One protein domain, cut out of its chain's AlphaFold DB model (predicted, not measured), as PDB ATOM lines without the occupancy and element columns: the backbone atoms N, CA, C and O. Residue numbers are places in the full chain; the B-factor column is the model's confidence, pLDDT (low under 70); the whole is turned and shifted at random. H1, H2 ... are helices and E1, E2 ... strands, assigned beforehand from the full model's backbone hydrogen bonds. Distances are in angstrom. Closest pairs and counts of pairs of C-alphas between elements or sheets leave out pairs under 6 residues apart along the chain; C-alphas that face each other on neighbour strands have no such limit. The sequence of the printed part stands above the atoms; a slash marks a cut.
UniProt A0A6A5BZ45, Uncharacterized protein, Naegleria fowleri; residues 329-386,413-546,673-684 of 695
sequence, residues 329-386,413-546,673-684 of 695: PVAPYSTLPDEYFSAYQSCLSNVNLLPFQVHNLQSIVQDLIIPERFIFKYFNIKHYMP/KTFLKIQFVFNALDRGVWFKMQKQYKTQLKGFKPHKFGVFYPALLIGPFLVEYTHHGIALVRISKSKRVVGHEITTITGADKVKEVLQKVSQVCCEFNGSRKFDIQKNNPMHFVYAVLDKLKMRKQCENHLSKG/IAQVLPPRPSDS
ATOM      1  N   PRO A 329     215.823 163.443 134.722       87.81
ATOM      2  CA  PRO A 329     215.868 163.168 136.156       87.81
ATOM      3  C   PRO A 329     214.851 164.010 136.924       87.81
ATOM      4  O   PRO A 329     214.622 165.178 136.612       87.81
ATOM      5  N   VAL A 330     214.182 163.405 137.902       91.19
ATOM      6  CA  VAL A 330     213.129 164.072 138.673       91.19
ATOM      7  C   VAL A 330     213.766 165.084 139.619       91.19
ATOM      8  O   VAL A 330     214.584 164.718 140.462       91.19
ATOM      9  N   ALA A 331     213.378 166.353 139.501       90.75
ATOM     10  CA  ALA A 331     213.820 167.378 140.432       90.75
ATOM     11  C   ALA A 331     213.176 167.125 141.811       90.75
ATOM     12  O   ALA A 331     211.964 166.872 141.883       90.75
ATOM     13  N   PRO A 332     213.935 167.188 142.917       92.00
ATOM     14  CA  PRO A 332     213.357 167.145 144.254       92.00
ATOM     15  C   PRO A 332     212.321 168.260 144.451       92.00
ATOM     16  O   PRO A 332     212.521 169.386 144.007       92.00
ATOM     17  N   TYR A 333     211.226 167.990 145.164       88.81
ATOM     18  CA  TYR A 333     210.208 169.020 145.430       88.81
ATOM     19  C   TYR A 333     210.769 170.252 146.141       88.81
ATOM     20  O   TYR A 333     210.317 171.359 145.884       88.81
ATOM     21  N   SER A 334     211.767 170.062 147.005       91.56
ATOM     22  CA  SER A 334     212.428 171.144 147.737       91.56
ATOM     23  C   SER A 334     213.255 172.078 146.853       91.56
ATOM     24  O   SER A 334     213.646 173.143 147.320       91.56
ATOM     25  N   THR A 335     213.555 171.689 145.610       91.75
ATOM     26  CA  THR A 335     214.334 172.505 144.668       91.75
ATOM     27  C   THR A 335     213.475 173.131 143.573       91.75
ATOM     28  O   THR A 335     213.991 173.931 142.794       91.75
ATOM     29  N   LEU A 336     212.183 172.791 143.499       90.81
ATOM     30  CA  LEU A 336     211.260 173.404 142.550       90.81
ATOM     31  C   LEU A 336     210.885 174.820 143.015       90.81
ATOM     32  O   LEU A 336     210.460 174.980 144.158       90.81
ATOM     33  N   PRO A 337     210.981 175.836 142.139       93.06
ATOM     34  CA  PRO A 337     210.405 177.155 142.395       93.06
ATOM     35  C   PRO A 337     208.920 177.090 142.794       93.06
ATOM     36  O   PRO A 337     208.168 176.277 142.251       93.06
ATOM     37  N   ASP A 338     208.483 177.991 143.681       92.31
ATOM     38  CA  ASP A 338     207.105 178.031 144.209       92.31
ATOM     39  C   ASP A 338     206.036 178.100 143.103       92.31
ATOM     40  O   ASP A 338     204.975 177.477 143.206       92.31
ATOM     41  N   GLU A 339     206.331 178.808 142.006       92.31
ATOM     42  CA  GLU A 339     205.461 178.882 140.826       92.31
ATOM     43  C   GLU A 339     205.172 177.494 140.230       92.31
ATOM     44  O   GLU A 339     204.021 177.166 139.923       92.31
ATOM     45  N   TYR A 340     206.189 176.633 140.152       94.44
ATOM     46  CA  TYR A 340     206.042 175.273 139.651       94.44
ATOM     47  C   TYR A 340     205.384 174.359 140.671       94.44
ATOM     48  O   TYR A 340     204.746 173.393 140.268       94.44
ATOM     49  N   PHE A 341     205.472 174.647 141.970       94.12
ATOM     50  CA  PHE A 341     204.783 173.849 142.980       94.12
ATOM     51  C   PHE A 341     203.258 173.965 142.851       94.12
ATOM     52  O   PHE A 341     202.556 172.951 142.830       94.12
ATOM     53  N   SER A 342     202.734 175.185 142.682       93.94
ATOM     54  CA  SER A 342     201.303 175.376 142.410       93.94
ATOM     55  C   SER A 342     200.901 174.728 141.082       93.94
ATOM     56  O   SER A 342     199.867 174.060 141.005       93.94
ATOM     57  N   ALA A 343     201.737 174.887 140.049       96.62
ATOM     58  CA  ALA A 343     201.498 174.280 138.746       96.62
ATOM     59  C   ALA A 343     201.469 172.747 138.807       96.62
ATOM     60  O   ALA A 343     200.627 172.099 138.183       96.62
ATOM     61  N   TYR A 344     202.357 172.170 139.615       97.00
ATOM     62  CA  TYR A 344     202.479 170.739 139.836       97.00
ATOM     63  C   TYR A 344     201.189 170.159 140.407       97.00
ATOM     64  O   TYR A 344     200.679 169.180 139.872       97.00
ATOM     65  N   GLN A 345     200.617 170.775 141.446       95.94
ATOM     66  CA  GLN A 345     199.385 170.276 142.067       95.94
ATOM     67  C   GLN A 345     198.189 170.320 141.107       95.94
ATOM     68  O   GLN A 345     197.410 169.368 141.032       95.94
ATOM     69  N   SER A 346     198.065 171.400 140.331       95.62
ATOM     70  CA  SER A 346     197.010 171.520 139.319       95.62
ATOM     71  C   SER A 346     197.173 170.476 138.212       95.62
ATOM     72  O   SER A 346     196.223 169.768 137.876       95.62
ATOM     73  N   CYS A 347     198.386 170.328 137.677       97.00
ATOM     74  CA  CYS A 347     198.674 169.354 136.630       97.00
ATOM     75  C   CYS A 347     198.471 167.917 137.130       97.00
ATOM     76  O   CYS A 347     197.838 167.116 136.446       97.00
ATOM     77  N   LEU A 348     198.903 167.605 138.355       96.25
ATOM     78  CA  LEU A 348     198.672 166.318 139.013       96.25
ATOM     79  C   LEU A 348     197.177 165.980 139.091       96.25
ATOM     80  O   LEU A 348     196.783 164.852 138.792       96.25
ATOM     81  N   SER A 349     196.334 166.956 139.446       95.56
ATOM     82  CA  SER A 349     194.881 166.765 139.444       95.56
ATOM     83  C   SER A 349     194.356 166.397 138.056       95.56
ATOM     84  O   SER A 349     193.489 165.535 137.973       95.56
ATOM     85  N   ASN A 350     194.862 167.020 136.988       93.81
ATOM     86  CA  ASN A 350     194.441 166.725 135.615       93.81
ATOM     87  C   ASN A 350     194.945 165.351 135.146       93.81
ATOM     88  O   ASN A 350     194.187 164.592 134.547       93.81
ATOM     89  N   VAL A 351     196.192 164.986 135.463       94.75
ATOM     90  CA  VAL A 351     196.767 163.672 135.116       94.75
ATOM     91  C   VAL A 351     196.011 162.533 135.807       94.75
ATOM     92  O   VAL A 351     195.791 161.489 135.203       94.75
ATOM     93  N   ASN A 352     195.516 162.743 137.027       93.12
ATOM     94  CA  ASN A 352     194.680 161.760 137.725       93.12
ATOM     95  C   ASN A 352     193.270 161.587 137.119       93.12
ATOM     96  O   ASN A 352     192.577 160.640 137.485       93.12
ATOM     97  N   LEU A 353     192.828 162.474 136.214       89.56
ATOM     98  CA  LEU A 353     191.572 162.309 135.463       89.56
ATOM     99  C   LEU A 353     191.731 161.405 134.234       89.56
ATOM    100  O   LEU A 353     190.739 161.128 133.553       89.56
ATOM    101  N   LEU A 354     192.956 160.986 133.914       89.19
ATOM    102  CA  LEU A 354     193.205 160.071 132.811       89.19
ATOM    103  C   LEU A 354     192.601 158.691 133.126       89.19
ATOM    104  O   LEU A 354     192.612 158.253 134.277       89.19
ATOM    105  N   PRO A 355     192.071 157.975 132.119       81.62
ATOM    106  CA  PRO A 355     191.356 156.718 132.336       81.62
ATOM    107  C   PRO A 355     192.266 155.519 132.662       81.62
ATOM    108  O   PRO A 355     191.776 154.397 132.760       81.62
ATOM    109  N   PHE A 356     193.572 155.734 132.819       84.88
ATOM    110  CA  PHE A 356     194.576 154.699 133.049       84.88
ATOM    111  C   PHE A 356     195.558 155.124 134.143       84.88
ATOM    112  O   PHE A 356     195.743 156.308 134.428       84.88
ATOM    113  N   GLN A 357     196.206 154.138 134.763       86.50
ATOM    114  CA  GLN A 357     197.197 154.388 135.801       86.50
ATOM    115  C   GLN A 357     198.505 154.894 135.186       86.50
ATOM    116  O   GLN A 357     199.076 154.270 134.292       86.50
ATOM    117  N   VAL A 358     198.991 156.018 135.706       86.38
ATOM    118  CA  VAL A 358     200.244 156.642 135.282       86.38
ATOM    119  C   VAL A 358     201.352 156.267 136.263       86.38
ATOM    120  O   VAL A 358     201.306 156.634 137.439       86.38
ATOM    121  N   HIS A 359     202.359 155.533 135.791       88.81
ATOM    122  CA  HIS A 359     203.584 155.288 136.555       88.81
ATOM    123  C   HIS A 359     204.522 156.503 136.446       88.81
ATOM    124  O   HIS A 359     204.419 157.285 135.506       88.81
ATOM    125  N   ASN A 360     205.420 156.697 137.417       89.75
ATOM    126  CA  ASN A 360     206.343 157.846 137.465       89.75
ATOM    127  C   ASN A 360     205.648 159.216 137.381       89.75
ATOM    128  O   ASN A 360     206.165 160.166 136.787       89.75
ATOM    129  N   LEU A 361     204.487 159.322 138.030       92.44
ATOM    130  CA  LEU A 361     203.624 160.502 138.030       92.44
ATOM    131  C   LEU A 361     204.385 161.804 138.326       92.44
ATOM    132  O   LEU A 361     204.148 162.823 137.688       92.44
ATOM    133  N   GLN A 362     205.362 161.758 139.234       93.94
ATOM    134  CA  GLN A 362     206.200 162.913 139.542       93.94
ATOM    135  C   GLN A 362     207.039 163.399 138.356       93.94
ATOM    136  O   GLN A 362     207.065 164.603 138.108       93.94
ATOM    137  N   SER A 363     207.679 162.491 137.613       93.56
ATOM    138  CA  SER A 363     208.448 162.860 136.421       93.56
ATOM    139  C   SER A 363     207.538 163.448 135.354       93.56
ATOM    140  O   SER A 363     207.825 164.520 134.836       93.56
ATOM    141  N   ILE A 364     206.413 162.783 135.077       93.94
ATOM    142  CA  ILE A 364     205.484 163.194 134.019       93.94
ATOM    143  C   ILE A 364     204.908 164.576 134.307       93.94
ATOM    144  O   ILE A 364     204.899 165.433 133.431       93.94
ATOM    145  N   VAL A 365     204.475 164.831 135.542       96.25
ATOM    146  CA  VAL A 365     203.945 166.148 135.910       96.25
ATOM    147  C   VAL A 365     205.028 167.227 135.781       96.25
ATOM    148  O   VAL A 365     204.745 168.298 135.255       96.25
ATOM    149  N   GLN A 366     206.279 166.952 136.173       96.12
ATOM    150  CA  GLN A 366     207.383 167.898 135.961       96.12
ATOM    151  C   GLN A 366     207.684 168.132 134.474       96.12
ATOM    152  O   GLN A 366     207.908 169.274 134.072       96.12
ATOM    153  N   ASP A 367     207.648 167.085 133.648       95.31
ATOM    154  CA  ASP A 367     207.833 167.185 132.197       95.31
ATOM    155  C   ASP A 367     206.719 168.010 131.534       95.31
ATOM    156  O   ASP A 367     206.969 168.694 130.543       95.31
ATOM    157  N   LEU A 368     205.506 167.991 132.094       96.44
ATOM    158  CA  LEU A 368     204.351 168.731 131.585       96.44
ATOM    159  C   LEU A 368     204.331 170.216 131.975       96.44
ATOM    160  O   LEU A 368     203.730 171.002 131.240       96.44
ATOM    161  N   ILE A 369     204.955 170.610 133.092       97.50
ATOM    162  CA  ILE A 369     204.876 171.985 133.631       97.50
ATOM    163  C   ILE A 369     206.174 172.794 133.517       97.50
ATOM    164  O   ILE A 369     206.120 174.010 133.673       97.50
ATOM    165  N   ILE A 370     207.325 172.161 133.259       96.56
ATOM    166  CA  ILE A 370     208.620 172.851 133.138       96.56
ATOM    167  C   ILE A 370     208.983 172.978 131.649       96.56
ATOM    168  O   ILE A 370     209.260 171.953 131.016       96.56
ATOM    169  N   PRO A 371     209.031 174.196 131.068       96.25
ATOM    170  CA  PRO A 371     209.191 174.394 129.625       96.25
ATOM    171  C   PRO A 371     210.412 173.710 129.002       96.25
ATOM    172  O   PRO A 371     210.313 173.203 127.883       96.25
ATOM    173  N   GLU A 372     211.548 173.673 129.702       94.56
ATOM    174  CA  GLU A 372     212.798 173.042 129.253       94.56
ATOM    175  C   GLU A 372     212.681 171.516 129.207       94.56
ATOM    176  O   GLU A 372     213.198 170.875 128.288       94.56
ATOM    177  N   ARG A 373     211.970 170.925 130.175       94.56
ATOM    178  CA  ARG A 373     211.683 169.486 130.190       94.56
ATOM    179  C   ARG A 373     210.665 169.139 129.115       94.56
ATOM    180  O   ARG A 373     210.867 168.182 128.373       94.56
ATOM    181  N   PHE A 374     209.635 169.972 128.972       95.31
ATOM    182  CA  PHE A 374     208.587 169.801 127.977       95.31
ATOM    183  C   PHE A 374     209.166 169.787 126.561       95.31
ATOM    184  O   PHE A 374     208.934 168.854 125.796       95.31
ATOM    185  N   ILE A 375     209.968 170.795 126.202       94.19
ATOM    186  CA  ILE A 375     210.572 170.871 124.867       94.19
ATOM    187  C   ILE A 375     211.537 169.711 124.604       94.19
ATOM    188  O   ILE A 375     211.524 169.154 123.507       94.19
ATOM    189  N   PHE A 376     212.326 169.312 125.606       91.62
ATOM    190  CA  PHE A 376     213.240 168.182 125.481       91.62
ATOM    191  C   PHE A 376     212.483 166.869 125.261       91.62
ATOM    192  O   PHE A 376     212.836 166.114 124.361       91.62
ATOM    193  N   LYS A 377     211.424 166.612 126.035       90.75
ATOM    194  CA  LYS A 377     210.677 165.350 125.973       90.75
ATOM    195  C   LYS A 377     209.774 165.260 124.743       90.75
ATOM    196  O   LYS A 377     209.724 164.214 124.104       90.75
ATOM    197  N   TYR A 378     209.076 166.341 124.407       91.31
ATOM    198  CA  TYR A 378     207.942 166.299 123.479       91.31
ATOM    199  C   TYR A 378     208.220 166.904 122.097       91.31
ATOM    200  O   TYR A 378     207.570 166.530 121.123       91.31
ATOM    201  N   PHE A 379     209.200 167.805 121.973       91.81
ATOM    202  CA  PHE A 379     209.597 168.388 120.682       91.81
ATOM    203  C   PHE A 379     210.887 167.782 120.116       91.81
ATOM    204  O   PHE A 379     211.380 168.223 119.075       91.81
ATOM    205  N   ASN A 380     211.434 166.745 120.752       86.88
ATOM    206  CA  ASN A 380     212.629 166.079 120.263       86.88
ATOM    207  C   ASN A 380     212.319 164.937 119.301       86.88
ATOM    208  O   ASN A 380     212.009 163.819 119.696       86.88
ATOM    209  N   ILE A 381     212.454 165.231 118.005       80.44
ATOM    210  CA  ILE A 381     212.139 164.291 116.924       80.44
ATOM    211  C   ILE A 381     212.960 162.997 116.983       80.44
ATOM    212  O   ILE A 381     212.464 161.956 116.556       80.44
ATOM    213  N   LYS A 382     214.176 163.036 117.552       77.00
ATOM    214  CA  LYS A 382     215.032 161.848 117.698       77.00
ATOM    215  C   LYS A 382     214.374 160.762 118.546       77.00
ATOM    216  O   LYS A 382     214.614 159.589 118.318       77.00
ATOM    217  N   HIS A 383     213.500 161.144 119.475       69.81
ATOM    218  CA  HIS A 383     212.765 160.194 120.312       69.81
ATOM    219  C   HIS A 383     211.758 159.340 119.538       69.81
ATOM    220  O   HIS A 383     211.312 158.319 120.038       69.81
ATOM    221  N   TYR A 384     211.399 159.743 118.322       68.75
ATOM    222  CA  TYR A 384     210.338 159.102 117.551       68.75
ATOM    223  C   TYR A 384     210.829 158.472 116.247       68.75
ATOM    224  O   TYR A 384     210.052 157.794 115.573       68.75
ATOM    225  N   MET A 385     212.083 158.731 115.872       66.50
ATOM    226  CA  MET A 385     212.738 158.180 114.688       66.50
ATOM    227  C   MET A 385     214.141 157.705 115.075       66.50
ATOM    228  O   MET A 385     215.100 158.439 114.837       66.50
ATOM    229  N   PRO A 386     214.252 156.543 115.742       57.22
ATOM    230  CA  PRO A 386     215.544 155.949 116.040       57.22
ATOM    231  C   PRO A 386     216.209 155.518 114.725       57.22
ATOM    232  O   PRO A 386     215.791 154.543 114.115       57.22
ATOM    233  N   LYS A 413     217.876 175.571 104.339       78.50
ATOM    234  CA  LYS A 413     217.537 176.323 105.554       78.50
ATOM    235  C   LYS A 413     216.493 175.569 106.364       78.50
ATOM    236  O   LYS A 413     215.459 175.191 105.820       78.50
ATOM    237  N   THR A 414     216.746 175.423 107.663       83.44
ATOM    238  CA  THR A 414     215.770 174.928 108.640       83.44
ATOM    239  C   THR A 414     214.481 175.728 108.525       83.44
ATOM    240  O   THR A 414     214.520 176.960 108.540       83.44
ATOM    241  N   PHE A 415     213.349 175.044 108.418       87.56
ATOM    242  CA  PHE A 415     212.040 175.681 108.431       87.56
ATOM    243  C   PHE A 415     211.039 174.862 109.240       87.56
ATOM    244  O   PHE A 415     211.242 173.673 109.481       87.56
ATOM    245  N   LEU A 416     209.962 175.520 109.655       90.62
ATOM    246  CA  LEU A 416     208.860 174.958 110.416       90.62
ATOM    247  C   LEU A 416     207.561 175.563 109.885       90.62
ATOM    248  O   LEU A 416     207.376 176.779 109.932       90.62
ATOM    249  N   LYS A 417     206.674 174.725 109.349       92.62
ATOM    250  CA  LYS A 417     205.337 175.154 108.923       92.62
ATOM    251  C   LYS A 417     204.388 175.137 110.108       92.62
ATOM    252  O   LYS A 417     204.444 174.203 110.898       92.62
ATOM    253  N   ILE A 418     203.524 176.135 110.224       94.50
ATOM    254  CA  ILE A 418     202.468 176.178 111.236       94.50
ATOM    255  C   ILE A 418     201.137 176.138 110.505       94.50
ATOM    256  O   ILE A 418     200.853 177.005 109.677       94.50
ATOM    257  N   GLN A 419     200.329 175.132 110.814       93.50
ATOM    258  CA  GLN A 419     199.021 174.939 110.213       93.50
ATOM    259  C   GLN A 419     197.949 174.802 111.289       93.50
ATOM    260  O   GLN A 419     198.167 174.179 112.328       93.50
ATOM    261  N   PHE A 420     196.787 175.379 111.018       93.44
ATOM    262  CA  PHE A 420     195.575 175.150 111.785       93.44
ATOM    263  C   PHE A 420     194.877 173.903 111.253       93.44
ATOM    264  O   PHE A 420     194.693 173.779 110.044       93.44
ATOM    265  N   VAL A 421     194.512 172.981 112.136       91.00
ATOM    266  CA  VAL A 421     194.049 171.647 111.751       91.00
ATOM    267  C   VAL A 421     192.767 171.268 112.504       91.00
ATOM    268  O   VAL A 421     192.663 171.494 113.708       91.00
ATOM    269  N   PHE A 422     191.797 170.675 111.801       89.06
ATOM    270  CA  PHE A 422     190.629 170.001 112.378       89.06
ATOM    271  C   PHE A 422     190.868 168.498 112.565       89.06
ATOM    272  O   PHE A 422     190.973 167.742 111.598       89.06
ATOM    273  N   ASN A 423     190.900 168.039 113.810       86.56
ATOM    274  CA  ASN A 423     190.998 166.619 114.124       86.56
ATOM    275  C   ASN A 423     189.618 166.022 114.378       86.56
ATOM    276  O   ASN A 423     188.864 166.534 115.202       86.56
ATOM    277  N   ALA A 424     189.321 164.897 113.728       84.19
ATOM    278  CA  ALA A 424     188.179 164.069 114.090       84.19
ATOM    279  C   ALA A 424     188.454 163.369 115.430       84.19
ATOM    280  O   ALA A 424     189.451 162.646 115.571       84.19
ATOM    281  N   LEU A 425     187.579 163.600 116.407       83.75
ATOM    282  CA  LEU A 425     187.580 162.924 117.696       83.75
ATOM    283  C   LEU A 425     187.003 161.521 117.537       83.75
ATOM    284  O   LEU A 425     186.002 161.321 116.850       83.75
ATOM    285  N   ASP A 426     187.632 160.563 118.206       81.44
ATOM    286  CA  ASP A 426     187.098 159.213 118.292       81.44
ATOM    287  C   ASP A 426     185.732 159.190 119.003       81.44
ATOM    288  O   ASP A 426     185.459 159.989 119.909       81.44
ATOM    289  N   ARG A 427     184.865 158.266 118.586       80.06
ATOM    290  CA  ARG A 427     183.496 158.166 119.093       80.06
ATOM    291  C   ARG A 427     183.455 157.782 120.573       80.06
ATOM    292  O   ARG A 427     182.701 158.391 121.332       80.06
ATOM    293  N   GLY A 428     184.284 156.831 120.995       82.56
ATOM    294  CA  GLY A 428     184.388 156.418 122.393       82.56
ATOM    295  C   GLY A 428     184.906 157.557 123.272       82.56
ATOM    296  O   GLY A 428     184.391 157.806 124.365       82.56
ATOM    297  N   VAL A 429     185.873 158.328 122.765       83.31
ATOM    298  CA  VAL A 429     186.368 159.530 123.457       83.31
ATOM    299  C   VAL A 429     185.266 160.584 123.597       83.31
ATOM    300  O   VAL A 429     185.102 161.164 124.672       83.31
ATOM    301  N   TRP A 430     184.470 160.802 122.548       85.00
ATOM    302  CA  TRP A 430     183.328 161.709 122.608       85.00
ATOM    303  C   TRP A 430     182.313 161.301 123.687       85.00
ATOM    304  O   TRP A 430     181.906 162.149 124.480       85.00
ATOM    305  N   PHE A 431     181.916 160.026 123.762       84.44
ATOM    306  CA  PHE A 431     180.934 159.577 124.757       84.44
ATOM    307  C   PHE A 431     181.425 159.763 126.194       84.44
ATOM    308  O   PHE A 431     180.681 160.250 127.051       84.44
ATOM    309  N   LYS A 432     182.703 159.461 126.453       85.38
ATOM    310  CA  LYS A 432     183.336 159.719 127.756       85.38
ATOM    311  C   LYS A 432     183.270 161.200 128.115       85.38
ATOM    312  O   LYS A 432     182.853 161.555 129.218       85.38
ATOM    313  N   MET A 433     183.600 162.064 127.160       86.38
ATOM    314  CA  MET A 433     183.519 163.507 127.343       86.38
ATOM    315  C   MET A 433     182.076 163.973 127.580       86.38
ATOM    316  O   MET A 433     181.821 164.767 128.483       86.38
ATOM    317  N   GLN A 434     181.112 163.442 126.833       86.31
ATOM    318  CA  GLN A 434     179.700 163.759 127.010       86.31
ATOM    319  C   GLN A 434     179.201 163.395 128.410       86.31
ATOM    320  O   GLN A 434     178.483 164.177 129.033       86.31
ATOM    321  N   LYS A 435     179.614 162.239 128.932       87.50
ATOM    322  CA  LYS A 435     179.301 161.807 130.297       87.50
ATOM    323  C   LYS A 435     179.929 162.735 131.335       87.50
ATOM    324  O   LYS A 435     179.246 163.158 132.266       87.50
ATOM    325  N   GLN A 436     181.203 163.078 131.159       87.44
ATOM    326  CA  GLN A 436     181.944 163.943 132.077       87.44
ATOM    327  C   GLN A 436     181.393 165.376 132.108       87.44
ATOM    328  O   GLN A 436     181.334 165.993 133.172       87.44
ATOM    329  N   TYR A 437     180.943 165.894 130.965       88.38
ATOM    330  CA  TYR A 437     180.521 167.285 130.800       88.38
ATOM    331  C   TYR A 437     179.036 167.431 130.432       88.38
ATOM    332  O   TYR A 437     178.644 168.414 129.800       88.38
ATOM    333  N   LYS A 438     178.186 166.486 130.864       88.50
ATOM    334  CA  LYS A 438     176.744 166.421 130.533       88.50
ATOM    335  C   LYS A 438     176.004 167.742 130.762       88.50
ATOM    336  O   LYS A 438     175.129 168.107 129.982       88.50
ATOM    337  N   THR A 439     176.354 168.473 131.819       89.25
ATOM    338  CA  THR A 439     175.737 169.767 132.151       89.25
ATOM    339  C   THR A 439     176.150 170.888 131.197       89.25
ATOM    340  O   THR A 439     175.320 171.728 130.865       89.25
ATOM    341  N   GLN A 440     177.402 170.885 130.730       86.12
ATOM    342  CA  GLN A 440     177.937 171.885 129.797       86.12
ATOM    343  C   GLN A 440     177.518 171.601 128.349       86.12
ATOM    344  O   GLN A 440     177.371 172.528 127.558       86.12
ATOM    345  N   LEU A 441     177.281 170.327 128.020       85.00
ATOM    346  CA  LEU A 441     176.845 169.852 126.704       85.00
ATOM    347  C   LEU A 441     175.323 169.692 126.587       85.00
ATOM    348  O   LEU A 441     174.836 169.036 125.665       85.00
ATOM    349  N   LYS A 442     174.538 170.269 127.507       83.88
ATOM    350  CA  LYS A 442     173.077 170.149 127.465       83.88
ATOM    351  C   LYS A 442     172.538 170.724 126.148       83.88
ATOM    352  O   LYS A 442     172.706 171.906 125.868       83.88
ATOM    353  N   GLY A 443     171.870 169.878 125.361       80.38
ATOM    354  CA  GLY A 443     171.306 170.237 124.055       80.38
ATOM    355  C   GLY A 443     172.256 170.038 122.870       80.38
ATOM    356  O   GLY A 443     171.803 170.104 121.730       80.38
ATOM    357  N   PHE A 444     173.533 169.732 123.110       79.19
ATOM    358  CA  PHE A 444     174.443 169.345 122.040       79.19
ATOM    359  C   PHE A 444     174.141 167.906 121.617       79.19
ATOM    360  O   PHE A 444     174.310 166.964 122.394       79.19
ATOM    361  N   LYS A 445     173.677 167.734 120.379       73.69
ATOM    362  CA  LYS A 445     173.483 166.415 119.779       73.69
ATOM    363  C   LYS A 445     174.738 166.076 118.982       73.69
ATOM    364  O   LYS A 445     175.005 166.764 117.998       73.69
ATOM    365  N   PRO A 446     175.521 165.063 119.386       71.06
ATOM    366  CA  PRO A 446     176.657 164.660 118.579       71.06
ATOM    367  C   PRO A 446     176.204 164.209 117.204       71.06
ATOM    368  O   PRO A 446     175.177 163.543 117.056       71.06
ATOM    369  N   HIS A 447     177.017 164.543 116.209       77.06
ATOM    370  CA  HIS A 447     176.854 163.966 114.893       77.06
ATOM    371  C   HIS A 447     177.085 162.457 114.967       77.06
ATOM    372  O   HIS A 447     177.921 161.983 115.744       77.06
ATOM    373  N   LYS A 448     176.407 161.688 114.112       76.25
ATOM    374  CA  LYS A 448     176.601 160.229 114.038       76.25
ATOM    375  C   LYS A 448     178.036 159.815 113.699       76.25
ATOM    376  O   LYS A 448     178.422 158.682 113.967       76.25
ATOM    377  N   PHE A 449     178.824 160.748 113.175       71.19
ATOM    378  CA  PHE A 449     180.222 160.546 112.823       71.19
ATOM    379  C   PHE A 449     181.198 161.186 113.815       71.19
ATOM    380  O   PHE A 449     182.363 161.363 113.518       71.19
ATOM    381  N   GLY A 450     180.752 161.541 115.018       75.31
ATOM    382  CA  GLY A 450     181.618 162.159 116.018       75.31
ATOM    383  C   GLY A 450     181.758 163.667 115.830       75.31
ATOM    384  O   GLY A 450     180.919 164.324 115.212       75.31
ATOM    385  N   VAL A 451     182.790 164.236 116.442       84.25
ATOM    386  CA  VAL A 451     182.996 165.687 116.492       84.25
ATOM    387  C   VAL A 451     184.412 166.047 116.091       84.25
ATOM    388  O   VAL A 451     185.336 165.255 116.252       84.25
ATOM    389  N   PHE A 452     184.592 167.269 115.621       88.94
ATOM    390  CA  PHE A 452     185.896 167.821 115.306       88.94
ATOM    391  C   PHE A 452     186.370 168.736 116.420       88.94
ATOM    392  O   PHE A 452     185.562 169.445 117.016       88.94
ATOM    393  N   TYR A 453     187.677 168.757 116.656       90.69
ATOM    394  CA  TYR A 453     188.321 169.728 117.533       90.69
ATOM    395  C   TYR A 453     189.521 170.377 116.839       90.69
ATOM    396  O   TYR A 453     190.158 169.754 115.983       90.69
ATOM    397  N   PRO A 454     189.833 171.637 117.180       94.00
ATOM    398  CA  PRO A 454     190.966 172.346 116.615       94.00
ATOM    399  C   PRO A 454     192.278 171.939 117.295       94.00
ATOM    400  O   PRO A 454     192.333 171.717 118.506       94.00
ATOM    401  N   ALA A 455     193.348 171.910 116.512       95.12
ATOM    402  CA  ALA A 455     194.720 171.756 116.978       95.12
ATOM    403  C   ALA A 455     195.682 172.560 116.079       95.12
ATOM    404  O   ALA A 455     195.267 173.197 115.103       95.12
ATOM    405  N   LEU A 456     196.974 172.547 116.410       95.38
ATOM    406  CA  LEU A 456     198.028 173.139 115.585       95.38
ATOM    407  C   LEU A 456     199.015 172.070 115.130       95.38
ATOM    408  O   LEU A 456     199.562 171.338 115.947       95.38
ATOM    409  N   LEU A 457     199.299 172.025 113.832       93.62
ATOM    410  CA  LEU A 457     200.392 171.232 113.283       93.62
ATOM    411  C   LEU A 457     201.609 172.139 113.082       93.62
ATOM    412  O   LEU A 457     201.624 173.003 112.205       93.62
ATOM    413  N   ILE A 458     202.614 171.970 113.938       94.12
ATOM    414  CA  ILE A 458     203.845 172.760 113.988       94.12
ATOM    415  C   ILE A 458     204.998 171.876 113.501       94.12
ATOM    416  O   ILE A 458     205.582 171.095 114.248       94.12
ATOM    417  N   GLY A 459     205.318 171.964 112.212       90.94
ATOM    418  CA  GLY A 459     206.216 171.030 111.540       90.94
ATOM    419  C   GLY A 459     205.672 169.601 111.640       90.94
ATOM    420  O   GLY A 459     204.553 169.365 111.197       90.94
ATOM    421  N   PRO A 460     206.424 168.642 112.210       87.62
ATOM    422  CA  PRO A 460     205.937 167.279 112.422       87.62
ATOM    423  C   PRO A 460     205.099 167.117 113.702       87.62
ATOM    424  O   PRO A 460     204.646 166.009 113.985       87.62
ATOM    425  N   PHE A 461     204.933 168.173 114.500       92.44
ATOM    426  CA  PHE A 461     204.361 168.101 115.839       92.44
ATOM    427  C   PHE A 461     202.900 168.546 115.835       92.44
ATOM    428  O   PHE A 461     202.604 169.713 115.589       92.44
ATOM    429  N   LEU A 462     201.987 167.627 116.123       93.25
ATOM    430  CA  LEU A 462     200.591 167.939 116.391       93.25
ATOM    431  C   LEU A 462     200.462 168.371 117.853       93.25
ATOM    432  O   LEU A 462     200.648 167.562 118.760       93.25
ATOM    433  N   VAL A 463     200.170 169.649 118.068       95.88
ATOM    434  CA  VAL A 463     200.012 170.272 119.380       95.88
ATOM    435  C   VAL A 463     198.525 170.484 119.645       95.88
ATOM    436  O   VAL A 463     197.850 171.208 118.910       95.88
ATOM    437  N   GLU A 464     198.011 169.855 120.693       94.81
ATOM    438  CA  GLU A 464     196.582 169.822 121.007       94.81
ATOM    439  C   GLU A 464     196.325 169.976 122.505       94.81
ATOM    440  O   GLU A 464     197.185 169.674 123.329       94.81
ATOM    441  N   TYR A 465     195.118 170.410 122.859       96.81
ATOM    442  CA  TYR A 465     194.654 170.481 124.241       96.81
ATOM    443  C   TYR A 465     193.461 169.553 124.423       96.81
ATOM    444  O   TYR A 465     192.461 169.654 123.713       96.81
ATOM    445  N   THR A 466     193.594 168.599 125.337       93.88
ATOM    446  CA  THR A 466     192.639 167.500 125.501       93.88
ATOM    447  C   THR A 466     191.501 167.852 126.454       93.88
ATOM    448  O   THR A 466     191.614 168.748 127.290       93.88
ATOM    449  N   HIS A 467     190.422 167.068 126.398       91.25
ATOM    450  CA  HIS A 467     189.291 167.169 127.327       91.25
ATOM    451  C   HIS A 467     189.642 166.829 128.789       91.25
ATOM    452  O   HIS A 467     188.833 167.074 129.684       91.25
ATOM    453  N   HIS A 468     190.842 166.299 129.047       92.94
ATOM    454  CA  HIS A 468     191.389 166.101 130.393       92.94
ATOM    455  C   HIS A 468     192.109 167.344 130.939       92.94
ATOM    456  O   HIS A 468     192.589 167.328 132.067       92.94
ATOM    457  N   GLY A 469     192.197 168.428 130.160       95.31
ATOM    458  CA  GLY A 469     192.905 169.639 130.567       95.31
ATOM    459  C   GLY A 469     194.421 169.521 130.461       95.31
ATOM    460  O   GLY A 469     195.140 170.130 131.247       95.31
ATOM    461  N   ILE A 470     194.904 168.720 129.507       96.62
ATOM    462  CA  ILE A 470     196.336 168.532 129.257       96.62
ATOM    463  C   ILE A 470     196.651 168.924 127.814       96.62
ATOM    464  O   ILE A 470     196.046 168.397 126.876       96.62
ATOM    465  N   ALA A 471     197.592 169.852 127.656       97.56
ATOM    466  CA  ALA A 471     198.252 170.221 126.416       97.56
ATOM    467  C   ALA A 471     199.358 169.211 126.103       97.56
ATOM    468  O   ALA A 471     200.272 168.988 126.903       97.56
ATOM    469  N   LEU A 472     199.261 168.603 124.926       92.50
ATOM    470  CA  LEU A 472     200.075 167.483 124.488       92.50
ATOM    471  C   LEU A 472     200.701 167.767 123.131       92.50
ATOM    472  O   LEU A 472     200.157 168.512 122.315       92.50
ATOM    473  N   VAL A 473     201.831 167.113 122.882       93.56
ATOM    474  CA  VAL A 473     202.456 167.068 121.565       93.56
ATOM    475  C   VAL A 473     202.522 165.621 121.118       93.56
ATOM    476  O   VAL A 473     203.028 164.758 121.835       93.56
ATOM    477  N   ARG A 474     202.033 165.364 119.912       88.88
ATOM    478  CA  ARG A 474     202.180 164.084 119.225       88.88
ATOM    479  C   ARG A 474     203.041 164.297 117.997       88.88
ATOM    480  O   ARG A 474     202.952 165.338 117.347       88.88
ATOM    481  N   ILE A 475     203.830 163.300 117.613       85.06
ATOM    482  CA  ILE A 475     204.315 163.290 116.237       85.06
ATOM    483  C   ILE A 475     203.134 162.955 115.355       85.06
ATOM    484  O   ILE A 475     202.465 161.942 115.551       85.06
ATOM    485  N   SER A 476     202.888 163.816 114.378       70.00
ATOM    486  CA  SER A 476     201.850 163.618 113.386       70.00
ATOM    487  C   SER A 476     202.218 162.444 112.469       70.00
ATOM    488  O   SER A 476     202.627 162.625 111.328       70.00
ATOM    489  N   LYS A 477     202.058 161.218 112.975       64.12
ATOM    490  CA  LYS A 477     201.692 160.031 112.185       64.12
ATOM    491  C   LYS A 477     200.201 160.053 111.839       64.12
ATOM    492  O   LYS A 477     199.733 159.242 111.045       64.12
ATOM    493  N   SER A 478     199.474 160.969 112.484       49.41
ATOM    494  CA  SER A 478     198.048 161.205 112.347       49.41
ATOM    495  C   SER A 478     197.657 161.244 110.872       49.41
ATOM    496  O   SER A 478     198.032 162.149 110.129       49.41
ATOM    497  N   LYS A 479     196.862 160.246 110.471       55.91
ATOM    498  CA  LYS A 479     196.219 160.091 109.153       55.91
ATOM    499  C   LYS A 479     195.087 161.106 108.925       55.91
ATOM    500  O   LYS A 479     194.105 160.837 108.249       55.91
ATOM    501  N   ARG A 480     195.198 162.242 109.590       59.75
ATOM    502  CA  ARG A 480     194.207 163.286 109.804       59.75
ATOM    503  C   ARG A 480     195.128 164.496 109.893       59.75
ATOM    504  O   ARG A 480     196.029 164.491 110.726       59.75
ATOM    505  N   VAL A 481     195.153 165.407 108.935       57.38
ATOM    506  CA  VAL A 481     194.212 166.516 108.870       57.38
ATOM    507  C   VAL A 481     194.429 167.275 107.557       57.38
ATOM    508  O   VAL A 481     195.573 167.443 107.130       57.38
ATOM    509  N   VAL A 482     193.366 167.814 106.961       65.88
ATOM    510  CA  VAL A 482     193.505 168.963 106.060       65.88
ATOM    511  C   VAL A 482     193.808 170.200 106.907       65.88
ATOM    512  O   VAL A 482     192.969 170.680 107.669       65.88
ATOM    513  N   GLY A 483     195.045 170.680 106.821       77.38
ATOM    514  CA  GLY A 483     195.492 171.867 107.537       77.38
ATOM    515  C   GLY A 483     195.411 173.126 106.686       77.38
ATOM    516  O   GLY A 483     195.838 173.134 105.532       77.38
ATOM    517  N   HIS A 484     194.952 174.221 107.282       87.62
ATOM    518  CA  HIS A 484     195.148 175.555 106.734       87.62
ATOM    519  C   HIS A 484     196.537 176.054 107.122       87.62
ATOM    520  O   HIS A 484     196.824 176.259 108.303       87.62
ATOM    521  N   GLU A 485     197.417 176.255 106.139       91.25
ATOM    522  CA  GLU A 485     198.726 176.855 106.395       91.25
ATOM    523  C   GLU A 485     198.561 178.302 106.872       91.25
ATOM    524  O   GLU A 485     198.000 179.137 106.167       91.25
ATOM    525  N   ILE A 486     199.053 178.586 108.081       93.81
ATOM    526  CA  ILE A 486     199.063 179.931 108.660       93.81
ATOM    527  C   ILE A 486     200.338 180.647 108.220       93.81
ATOM    528  O   ILE A 486     200.296 181.781 107.750       93.81
ATOM    529  N   THR A 487     201.492 179.998 108.406       95.50
ATOM    530  CA  THR A 487     202.792 180.580 108.070       95.50
ATOM    531  C   THR A 487     203.895 179.526 107.983       95.50
ATOM    532  O   THR A 487     203.790 178.434 108.547       95.50
ATOM    533  N   THR A 488     204.998 179.887 107.327       94.56
ATOM    534  CA  THR A 488     206.240 179.112 107.299       94.56
ATOM    535  C   THR A 488     207.361 179.920 107.955       94.56
ATOM    536  O   THR A 488     207.763 180.980 107.472       94.56
ATOM    537  N   ILE A 489     207.911 179.398 109.050       94.31
ATOM    538  CA  ILE A 489     209.036 179.984 109.782       94.31
ATOM    539  C   ILE A 489     210.336 179.421 109.233       94.31
ATOM    540  O   ILE A 489     210.464 178.215 109.076       94.31
ATOM    541  N   THR A 490     211.314 180.280 108.948       92.62
ATOM    542  CA  THR A 490     212.622 179.879 108.408       92.62
ATOM    543  C   THR A 490     213.760 180.395 109.292       92.62
ATOM    544  O   THR A 490     213.700 181.511 109.805       92.62
ATOM    545  N   GLY A 491     214.812 179.589 109.448       91.19
ATOM    546  CA  GLY A 491     215.976 179.860 110.296       91.19
ATOM    547  C   GLY A 491     215.935 179.113 111.633       91.19
ATOM    548  O   GLY A 491     214.916 179.110 112.317       91.19
ATOM    549  N   ALA A 492     217.060 178.497 112.008       89.00
ATOM    550  CA  ALA A 492     217.201 177.670 113.209       89.00
ATOM    551  C   ALA A 492     216.798 178.409 114.499       89.00
ATOM    552  O   ALA A 492     215.961 177.909 115.245       89.00
ATOM    553  N   ASP A 493     217.304 179.626 114.716       92.06
ATOM    554  CA  ASP A 493     217.022 180.398 115.936       92.06
ATOM    555  C   ASP A 493     215.540 180.754 116.076       92.06
ATOM    556  O   ASP A 493     214.964 180.632 117.154       92.06
ATOM    557  N   LYS A 494     214.885 181.116 114.966       94.81
ATOM    558  CA  LYS A 494     213.445 181.413 114.959       94.81
ATOM    559  C   LYS A 494     212.613 180.166 115.231       94.81
ATOM    560  O   LYS A 494     211.618 180.241 115.941       94.81
ATOM    561  N   VAL A 495     213.014 179.018 114.684       93.00
ATOM    562  CA  VAL A 495     212.370 177.732 114.989       93.00
ATOM    563  C   VAL A 495     212.521 177.409 116.478       93.00
ATOM    564  O   VAL A 495     211.532 177.037 117.105       93.00
ATOM    565  N   LYS A 496     213.705 177.630 117.068       93.19
ATOM    566  CA  LYS A 496     213.938 177.461 118.512       93.19
ATOM    567  C   LYS A 496     212.995 178.322 119.334       93.19
ATOM    568  O   LYS A 496     212.313 177.816 120.220       93.19
ATOM    569  N   GLU A 497     212.947 179.609 119.008       96.25
ATOM    570  CA  GLU A 497     212.124 180.598 119.696       96.25
ATOM    571  C   GLU A 497     210.635 180.231 119.623       96.25
ATOM    572  O   GLU A 497     209.921 180.330 120.620       96.25
ATOM    573  N   VAL A 498     210.160 179.765 118.462       96.50
ATOM    574  CA  VAL A 498     208.780 179.289 118.292       96.50
ATOM    575  C   VAL A 498     208.505 178.088 119.192       96.50
ATOM    576  O   VAL A 498     207.534 178.124 119.942       96.50
ATOM    577  N   LEU A 499     209.355 177.057 119.174       96.06
ATOM    578  CA  LEU A 499     209.156 175.861 120.003       96.06
ATOM    579  C   LEU A 499     209.198 176.183 121.504       96.06
ATOM    580  O   LEU A 499     208.386 175.653 122.257       96.06
ATOM    581  N   GLN A 500     210.073 177.098 121.931       96.62
ATOM    582  CA  GLN A 500     210.124 177.591 123.313       96.62
ATOM    583  C   GLN A 500     208.851 178.350 123.707       96.62
ATOM    584  O   GLN A 500     208.320 178.161 124.797       96.62
ATOM    585  N   LYS A 501     208.321 179.208 122.829       98.06
ATOM    586  CA  LYS A 501     207.058 179.916 123.090       98.06
ATOM    587  C   LYS A 501     205.873 178.959 123.165       98.06
ATOM    588  O   LYS A 501     205.012 179.142 124.018       98.06
ATOM    589  N   VAL A 502     205.832 177.955 122.291       98.06
ATOM    590  CA  VAL A 502     204.785 176.927 122.303       98.06
ATOM    591  C   VAL A 502     204.872 176.102 123.588       98.06
ATOM    592  O   VAL A 502     203.851 175.931 124.245       98.06
ATOM    593  N   SER A 503     206.069 175.655 123.997       97.62
ATOM    594  CA  SER A 503     206.229 174.882 125.238       97.62
ATOM    595  C   SER A 503     205.803 175.675 126.473       97.62
ATOM    596  O   SER A 503     205.121 175.123 127.328       97.62
ATOM    597  N   GLN A 504     206.098 176.979 126.534       97.94
ATOM    598  CA  GLN A 504     205.604 177.852 127.607       97.94
ATOM    599  C   GLN A 504     204.073 177.855 127.700       97.94
ATOM    600  O   GLN A 504     203.537 177.729 128.797       97.94
ATOM    601  N   VAL A 505     203.365 177.975 126.569       98.50
ATOM    602  CA  VAL A 505     201.892 177.957 126.562       98.50
ATOM    603  C   VAL A 505     201.361 176.580 126.963       98.50
ATOM    604  O   VAL A 505     200.425 176.502 127.755       98.50
ATOM    605  N   CYS A 506     201.970 175.488 126.488       98.31
ATOM    606  CA  CYS A 506     201.599 174.136 126.915       98.31
ATOM    607  C   CYS A 506     201.748 173.955 128.432       98.31
ATOM    608  O   CYS A 506     200.814 173.496 129.088       98.31
ATOM    609  N   CYS A 507     202.887 174.362 128.998       98.19
ATOM    610  CA  CYS A 507     203.149 174.278 130.432       98.19
ATOM    611  C   CYS A 507     202.205 175.160 131.257       98.19
ATOM    612  O   CYS A 507     201.708 174.712 132.288       98.19
ATOM    613  N   GLU A 508     201.892 176.374 130.786       98.00
ATOM    614  CA  GLU A 508     200.891 177.239 131.420       98.00
ATOM    615  C   GLU A 508     199.522 176.548 131.465       98.00
ATOM    616  O   GLU A 508     198.878 176.519 132.516       98.00
ATOM    617  N   PHE A 509     199.082 175.959 130.350       98.06
ATOM    618  CA  PHE A 509     197.802 175.255 130.284       98.06
ATOM    619  C   PHE A 509     197.773 174.036 131.206       98.06
ATOM    620  O   PHE A 509     196.837 173.896 131.988       98.06
ATOM    621  N   ASN A 510     198.829 173.222 131.193       97.88
ATOM    622  CA  ASN A 510     198.960 172.054 132.064       97.88
ATOM    623  C   ASN A 510     198.976 172.422 133.551       97.88
ATOM    624  O   ASN A 510     198.389 171.719 134.370       97.88
ATOM    625  N   GLY A 511     199.661 173.513 133.898       97.62
ATOM    626  CA  GLY A 511     199.908 173.917 135.275       97.62
ATOM    627  C   GLY A 511     198.842 174.820 135.890       97.62
ATOM    628  O   GLY A 511     198.756 174.909 137.105       97.62
ATOM    629  N   SER A 512     198.031 175.524 135.103       97.12
ATOM    630  CA  SER A 512     197.153 176.565 135.668       97.12
ATOM    631  C   SER A 512     195.733 176.579 135.123       97.12
ATOM    632  O   SER A 512     194.862 177.242 135.692       97.12
ATOM    633  N   ARG A 513     195.466 175.871 134.022       96.88
ATOM    634  CA  ARG A 513     194.177 175.936 133.342       96.88
ATOM    635  C   ARG A 513     193.391 174.650 133.585       96.88
ATOM    636  O   ARG A 513     193.901 173.542 133.468       96.88
ATOM    637  N   LYS A 514     192.108 174.805 133.912       95.56
ATOM    638  CA  LYS A 514     191.158 173.694 134.014       95.56
ATOM    639  C   LYS A 514     190.342 173.621 132.737       95.56
ATOM    640  O   LYS A 514     189.894 174.658 132.249       95.56
ATOM    641  N   PHE A 515     190.150 172.424 132.198       95.31
ATOM    642  CA  PHE A 515     189.308 172.244 131.024       95.31
ATOM    643  C   PHE A 515     187.868 172.694 131.296       95.31
ATOM    644  O   PHE A 515     187.258 172.299 132.293       95.31
ATOM    645  N   ASP A 516     187.338 173.517 130.396       94.44
ATOM    646  CA  ASP A 516     185.950 173.964 130.397       94.44
ATOM    647  C   ASP A 516     185.503 174.160 128.949       94.44
ATOM    648  O   ASP A 516     186.154 174.868 128.183       94.44
ATOM    649  N   ILE A 517     184.388 173.542 128.568       91.56
ATOM    650  CA  ILE A 517     183.941 173.490 127.171       91.56
ATOM    651  C   ILE A 517     183.670 174.885 126.604       91.56
ATOM    652  O   ILE A 517     183.871 175.105 125.412       91.56
ATOM    653  N   GLN A 518     183.253 175.834 127.441       90.56
ATOM    654  CA  GLN A 518     182.870 177.175 127.004       90.56
ATOM    655  C   GLN A 518     183.972 178.207 127.240       90.56
ATOM    656  O   GLN A 518     184.082 179.161 126.478       90.56
ATOM    657  N   LYS A 519     184.767 178.048 128.302       95.19
ATOM    658  CA  LYS A 519     185.727 179.069 128.757       95.19
ATOM    659  C   LYS A 519     187.182 178.715 128.494       95.19
ATOM    660  O   LYS A 519     188.031 179.601 128.514       95.19
ATOM    661  N   ASN A 520     187.493 177.430 128.351       96.62
ATOM    662  CA  ASN A 520     188.860 176.952 128.211       96.62
ATOM    663  C   ASN A 520     188.897 175.584 127.518       96.62
ATOM    664  O   ASN A 520     189.139 174.542 128.136       96.62
ATOM    665  N   ASN A 521     188.611 175.621 126.223       95.81
ATOM    666  CA  ASN A 521     188.516 174.463 125.342       95.81
ATOM    667  C   ASN A 521     189.708 174.430 124.355       95.81
ATOM    668  O   ASN A 521     190.581 175.304 124.418       95.81
ATOM    669  N   PRO A 522     189.776 173.461 123.422       96.38
ATOM    670  CA  PRO A 522     190.907 173.359 122.504       96.38
ATOM    671  C   PRO A 522     191.106 174.598 121.614       96.38
ATOM    672  O   PRO A 522     192.245 174.952 121.314       96.38
ATOM    673  N   MET A 523     190.041 175.322 121.244       96.12
ATOM    674  CA  MET A 523     190.161 176.541 120.431       96.12
ATOM    675  C   MET A 523     190.824 177.685 121.207       96.12
ATOM    676  O   MET A 523     191.671 178.396 120.665       96.12
ATOM    677  N   HIS A 524     190.498 177.830 122.496       97.50
ATOM    678  CA  HIS A 524     191.132 178.818 123.374       97.50
ATOM    679  C   HIS A 524     192.634 178.559 123.511       97.50
ATOM    680  O   HIS A 524     193.432 179.494 123.478       97.50
ATOM    681  N   PHE A 525     193.025 177.285 123.607       98.25
ATOM    682  CA  PHE A 525     194.428 176.887 123.594       98.25
ATOM    683  C   PHE A 525     195.117 177.249 122.274       98.25
ATOM    684  O   PHE A 525     196.181 177.869 122.289       98.25
ATOM    685  N   VAL A 526     194.498 176.935 121.130       97.69
ATOM    686  CA  VAL A 526     195.034 177.313 119.813       97.69
ATOM    687  C   VAL A 526     195.251 178.824 119.723       97.69
ATOM    688  O   VAL A 526     196.326 179.263 119.311       97.69
ATOM    689  N   TYR A 527     194.282 179.635 120.157       97.81
ATOM    690  CA  TYR A 527     194.443 181.087 120.183       97.81
ATOM    691  C   TYR A 527     195.537 181.551 121.138       97.81
ATOM    692  O   TYR A 527     196.322 182.407 120.744       97.81
ATOM    693  N   ALA A 528     195.675 180.955 122.325       98.44
ATOM    694  CA  ALA A 528     196.759 181.288 123.246       98.44
ATOM    695  C   ALA A 528     198.145 181.035 122.625       98.44
ATOM    696  O   ALA A 528     199.039 181.880 122.728       98.44
ATOM    697  N   VAL A 529     198.312 179.916 121.909       98.44
ATOM    698  CA  VAL A 529     199.549 179.626 121.169       98.44
ATOM    699  C   VAL A 529     199.768 180.662 120.062       98.44
ATOM    700  O   VAL A 529     200.844 181.256 119.973       98.44
ATOM    701  N   LEU A 530     198.754 180.936 119.238       98.06
ATOM    702  CA  LEU A 530     198.865 181.899 118.137       98.06
ATOM    703  C   LEU A 530     199.096 183.340 118.617       98.06
ATOM    704  O   LEU A 530     199.817 184.086 117.952       98.06
ATOM    705  N   ASP A 531     198.540 183.731 119.761       98.25
ATOM    706  CA  ASP A 531     198.767 185.032 120.393       98.25
ATOM    707  C   ASP A 531     200.204 185.149 120.904       98.25
ATOM    708  O   ASP A 531     200.889 186.132 120.601       98.25
ATOM    709  N   LYS A 532     200.726 184.107 121.568       98.31
ATOM    710  CA  LYS A 532     202.133 184.051 121.995       98.31
ATOM    711  C   LYS A 532     203.097 184.159 120.806       98.31
ATOM    712  O   LYS A 532     204.153 184.790 120.913       98.31
ATOM    713  N   LEU A 533     202.723 183.586 119.661       98.00
ATOM    714  CA  LEU A 533     203.477 183.660 118.408       98.00
ATOM    715  C   LEU A 533     203.219 184.938 117.590       98.00
ATOM    716  O   LEU A 533     203.918 185.167 116.605       98.00
ATOM    717  N   LYS A 534     202.270 185.793 117.999       97.94
ATOM    718  CA  LYS A 534     201.828 187.003 117.278       97.94
ATOM    719  C   LYS A 534     201.276 186.716 115.868       97.94
ATOM    720  O   LYS A 534     201.450 187.518 114.954       97.94
ATOM    721  N   MET A 535     200.598 185.580 115.697       97.56
ATOM    722  CA  MET A 535     200.059 185.087 114.416       97.56
ATOM    723  C   MET A 535     198.530 184.981 114.383       97.56
ATOM    724  O   MET A 535     197.966 184.688 113.330       97.56
ATOM    725  N   ARG A 536     197.836 185.258 115.495       96.44
ATOM    726  CA  ARG A 536     196.371 185.138 115.582       96.44
ATOM    727  C   ARG A 536     195.637 185.892 114.474       96.44
ATOM    728  O   ARG A 536     194.833 185.293 113.775       96.44
ATOM    729  N   LYS A 537     195.990 187.161 114.236       95.75
ATOM    730  CA  LYS A 537     195.371 187.978 113.175       95.75
ATOM    731  C   LYS A 537     195.529 187.371 111.780       95.75
ATOM    732  O   LYS A 537     194.631 187.499 110.962       95.75
ATOM    733  N   GLN A 538     196.663 186.728 111.493       93.88
ATOM    734  CA  GLN A 538     196.875 186.066 110.202       93.88
ATOM    735  C   GLN A 538     195.917 184.882 110.062       93.88
ATOM    736  O   GLN A 538     195.199 184.796 109.072       93.88
ATOM    737  N   CYS A 539     195.842 184.035 111.091       94.00
ATOM    738  CA  CYS A 539     194.906 182.913 111.147       94.00
ATOM    739  C   CYS A 539     193.445 183.377 111.004       94.00
ATOM    740  O   CYS A 539     192.724 182.885 110.142       94.00
ATOM    741  N   GLU A 540     193.025 184.387 111.771       93.81
ATOM    742  CA  GLU A 540     191.676 184.956 111.686       93.81
ATOM    743  C   GLU A 540     191.394 185.533 110.300       93.81
ATOM    744  O   GLU A 540     190.352 185.244 109.731       93.81
ATOM    745  N   ASN A 541     192.323 186.272 109.691       91.38
ATOM    746  CA  ASN A 541     192.128 186.791 108.337       91.38
ATOM    747  C   ASN A 541     191.888 185.667 107.318       91.38
ATOM    748  O   ASN A 541     191.026 185.817 106.452       91.38
ATOM    749  N   HIS A 542     192.593 184.540 107.450       88.50
ATOM    750  CA  HIS A 542     192.394 183.367 106.598       88.50
ATOM    751  C   HIS A 542     191.075 182.637 106.879       88.50
ATOM    752  O   HIS A 542     190.448 182.168 105.938       88.50
ATOM    753  N   LEU A 543     190.631 182.566 108.135       90.38
ATOM    754  CA  LEU A 543     189.441 181.807 108.547       90.38
ATOM    755  C   LEU A 543     188.177 182.673 108.728       90.38
ATOM    756  O   LEU A 543     187.125 182.170 109.106       90.38
ATOM    757  N   SER A 544     188.255 183.984 108.481       88.06
ATOM    758  CA  SER A 544     187.179 184.958 108.759       88.06
ATOM    759  C   SER A 544     186.095 185.047 107.684       88.06
ATOM    760  O   SER A 544     185.221 185.916 107.777       88.06
ATOM    761  N   LYS A 545     186.132 184.177 106.671       90.06
ATOM    762  CA  LYS A 545     185.216 184.192 105.523       90.06
ATOM    763  C   LYS A 545     184.454 182.873 105.387       90.06
ATOM    764  O   LYS A 545     184.857 181.856 105.949       90.06
ATOM    765  N   GLY A 546     183.347 182.938 104.648       89.56
ATOM    766  CA  GLY A 546     182.557 181.774 104.254       89.56
ATOM    767  C   GLY A 546     181.935 180.995 105.412       89.56
ATOM    768  O   GLY A 546     181.733 181.510 106.519       89.56
ATOM    769  N   ILE A 673     216.506 170.129 112.673       61.84
ATOM    770  CA  ILE A 673     215.687 170.401 113.881       61.84
ATOM    771  C   ILE A 673     216.389 169.905 115.155       61.84
ATOM    772  O   ILE A 673     216.340 170.579 116.179       61.84
ATOM    773  N   ALA A 674     217.119 168.790 115.087       65.50
ATOM    774  CA  ALA A 674     217.870 168.274 116.231       65.50
ATOM    775  C   ALA A 674     218.926 169.258 116.767       65.50
ATOM    776  O   ALA A 674     219.225 169.237 117.954       65.50
ATOM    777  N   GLN A 675     219.468 170.134 115.914       69.38
ATOM    778  CA  GLN A 675     220.445 171.159 116.307       69.38
ATOM    779  C   GLN A 675     219.791 172.363 117.001       69.38
ATOM    780  O   GLN A 675     220.474 173.180 117.612       69.38
ATOM    781  N   VAL A 676     218.469 172.493 116.882       75.50
ATOM    782  CA  VAL A 676     217.688 173.615 117.414       75.50
ATOM    783  C   VAL A 676     217.224 173.344 118.848       75.50
ATOM    784  O   VAL A 676     216.993 174.276 119.622       75.50
ATOM    785  N   LEU A 677     217.090 172.071 119.215       78.31
ATOM    786  CA  LEU A 677     216.559 171.664 120.507       78.31
ATOM    787  C   LEU A 677     217.578 171.888 121.630       78.31
ATOM    788  O   LEU A 677     218.784 171.751 121.409       78.31
ATOM    789  N   PRO A 678     217.119 172.268 122.835       78.25
ATOM    790  CA  PRO A 678     218.016 172.441 123.963       78.25
ATOM    791  C   PRO A 678     218.666 171.106 124.362       78.25
ATOM    792  O   PRO A 678     218.093 170.039 124.121       78.25
ATOM    793  N   PRO A 679     219.858 171.156 124.985       83.12
ATOM    794  CA  PRO A 679     220.463 169.970 125.574       83.12
ATOM    795  C   PRO A 679     219.564 169.401 126.679       83.12
ATOM    796  O   PRO A 679     218.667 170.080 127.185       83.12
ATOM    797  N   ARG A 680     219.835 168.153 127.076       83.50
ATOM    798  CA  ARG A 680     219.162 167.507 128.209       83.50
ATOM    799  C   ARG A 680     219.220 168.423 129.445       83.50
ATOM    800  O   ARG A 680     220.319 168.873 129.778       83.50
ATOM    801  N   PRO A 681     218.086 168.685 130.123       81.12
ATOM    802  CA  PRO A 681     218.083 169.444 131.370       81.12
ATOM    803  C   PRO A 681     219.023 168.808 132.404       81.12
ATOM    804  O   PRO A 681     219.044 167.583 132.547       81.12
ATOM    805  N   SER A 682     219.809 169.629 133.103       76.50
ATOM    806  CA  SER A 682     220.668 169.185 134.207       76.50
ATOM    807  C   SER A 682     219.860 168.906 135.475       76.50
ATOM    808  O   SER A 682     218.811 169.507 135.686       76.50
ATOM    809  N   ASP A 683     220.399 168.070 136.365       67.38
ATOM    810  CA  ASP A 683     219.756 167.668 137.631       67.38
ATOM    811  C   ASP A 683     219.495 168.826 138.605       67.38
ATOM    812  O   ASP A 683     218.661 168.721 139.504       67.38
ATOM    813  N   SER A 684     220.205 169.944 138.441       62.69
ATOM    814  CA  SER A 684     219.976 171.162 139.211       62.69
ATOM    815  C   SER A 684     219.155 172.151 138.381       62.69
ATOM    816  O   SER A 684     219.602 172.520 137.287       62.69
TER     817      SER A 684
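What this domain is: This is residues 329 to 386, 413 to 546 and 673 to 684 of the 695 residues of an uncharacterized protein of Naegleria fowleri (UniProt A0A6A5BZ45). A strongly twisted wall of five strands has helices H5, H6 and H7 over one face and H3 over its edge strand E4; H1 and H2 pack on the last turns of the long helix H5, while H4 lies off the sheet and touches no helix. The printed part has 204 residues, with seven named helices and five named strands in the order H1 H2 H3 E1 H4 E2 E3 E4 E5 H5 H6 H7. The antiparallel sheet runs E4 E3 E2 E1 E5; the class is mixed, in two layers, with H3, H5, H6 and H7 on one face. The whole is compact, with a radius of gyration of the C-alphas of 17.4 A, and spans 51 by 41 by 32 A.

How they stand to each other: The sheet's edge strands are E4, residues 471 to 475, and E5, residues 483 to 490; its inner strands are E3, residues 461 to 465, E2, residues 452 to 458, and E1, residues 415 to 424. E2, E3 and E4 form a meander, each the antiparallel neighbour of the one before, in two hairpins. Within hydrogen-bond range are N 462 and O 474 of E3 and E4, 2.8 A, N 458 and O 461 of E2 and E3, 2.8 A, N 421 and O 455 of E1 and E2, 3.1 A, and N 418 and O 487 of E1 and E5, 2.9 A. The hub H5, residues 492 to 512, runs along the strands at a height over the sheet of 9.0 A; the closest C-alphas to E4 are Ala 471 and Cys 506, 5.2 A. H6, residues 522 to 532, touches H5 at a steep tilt of 46 degrees, closest at C-alphas 502 and 529, 6.0 A. H7, residues 536 to 543, is over E5. H3, residues 371 to 378, touches H5 about perpendicular, at 79 degrees. H2, residues 361 to 369, and H1, residues 338 to 351, touch H5 with its residues 506 to 511 and 508 to 512 alone. H4, residues 427 to 436, is not on the sheet. In the seven helices every O i to N i+4 pair is within hydrogen-bond range.

Where its parts are: H5 is 30.1 A long, E1 27.1 A and H1 19.9 A. H1 begins at C-alpha 338 (207.105, 178.031, 144.209), and H7 ends at C-alpha 543 (189.441, 181.807, 108.547). E1 bends by 55 degrees at residue 420, E5 by 62 degrees at 486.

The domain as a whole: Residues 387 to 412 and 547 to 672 are not printed, with C-alpha gaps of 23.0 A and 36.3 A. The link H4 to E2 is long. Low confidence, under 70, falls on residues 383 to 386, 477 to 482, 673 to 675 and 683 to 684.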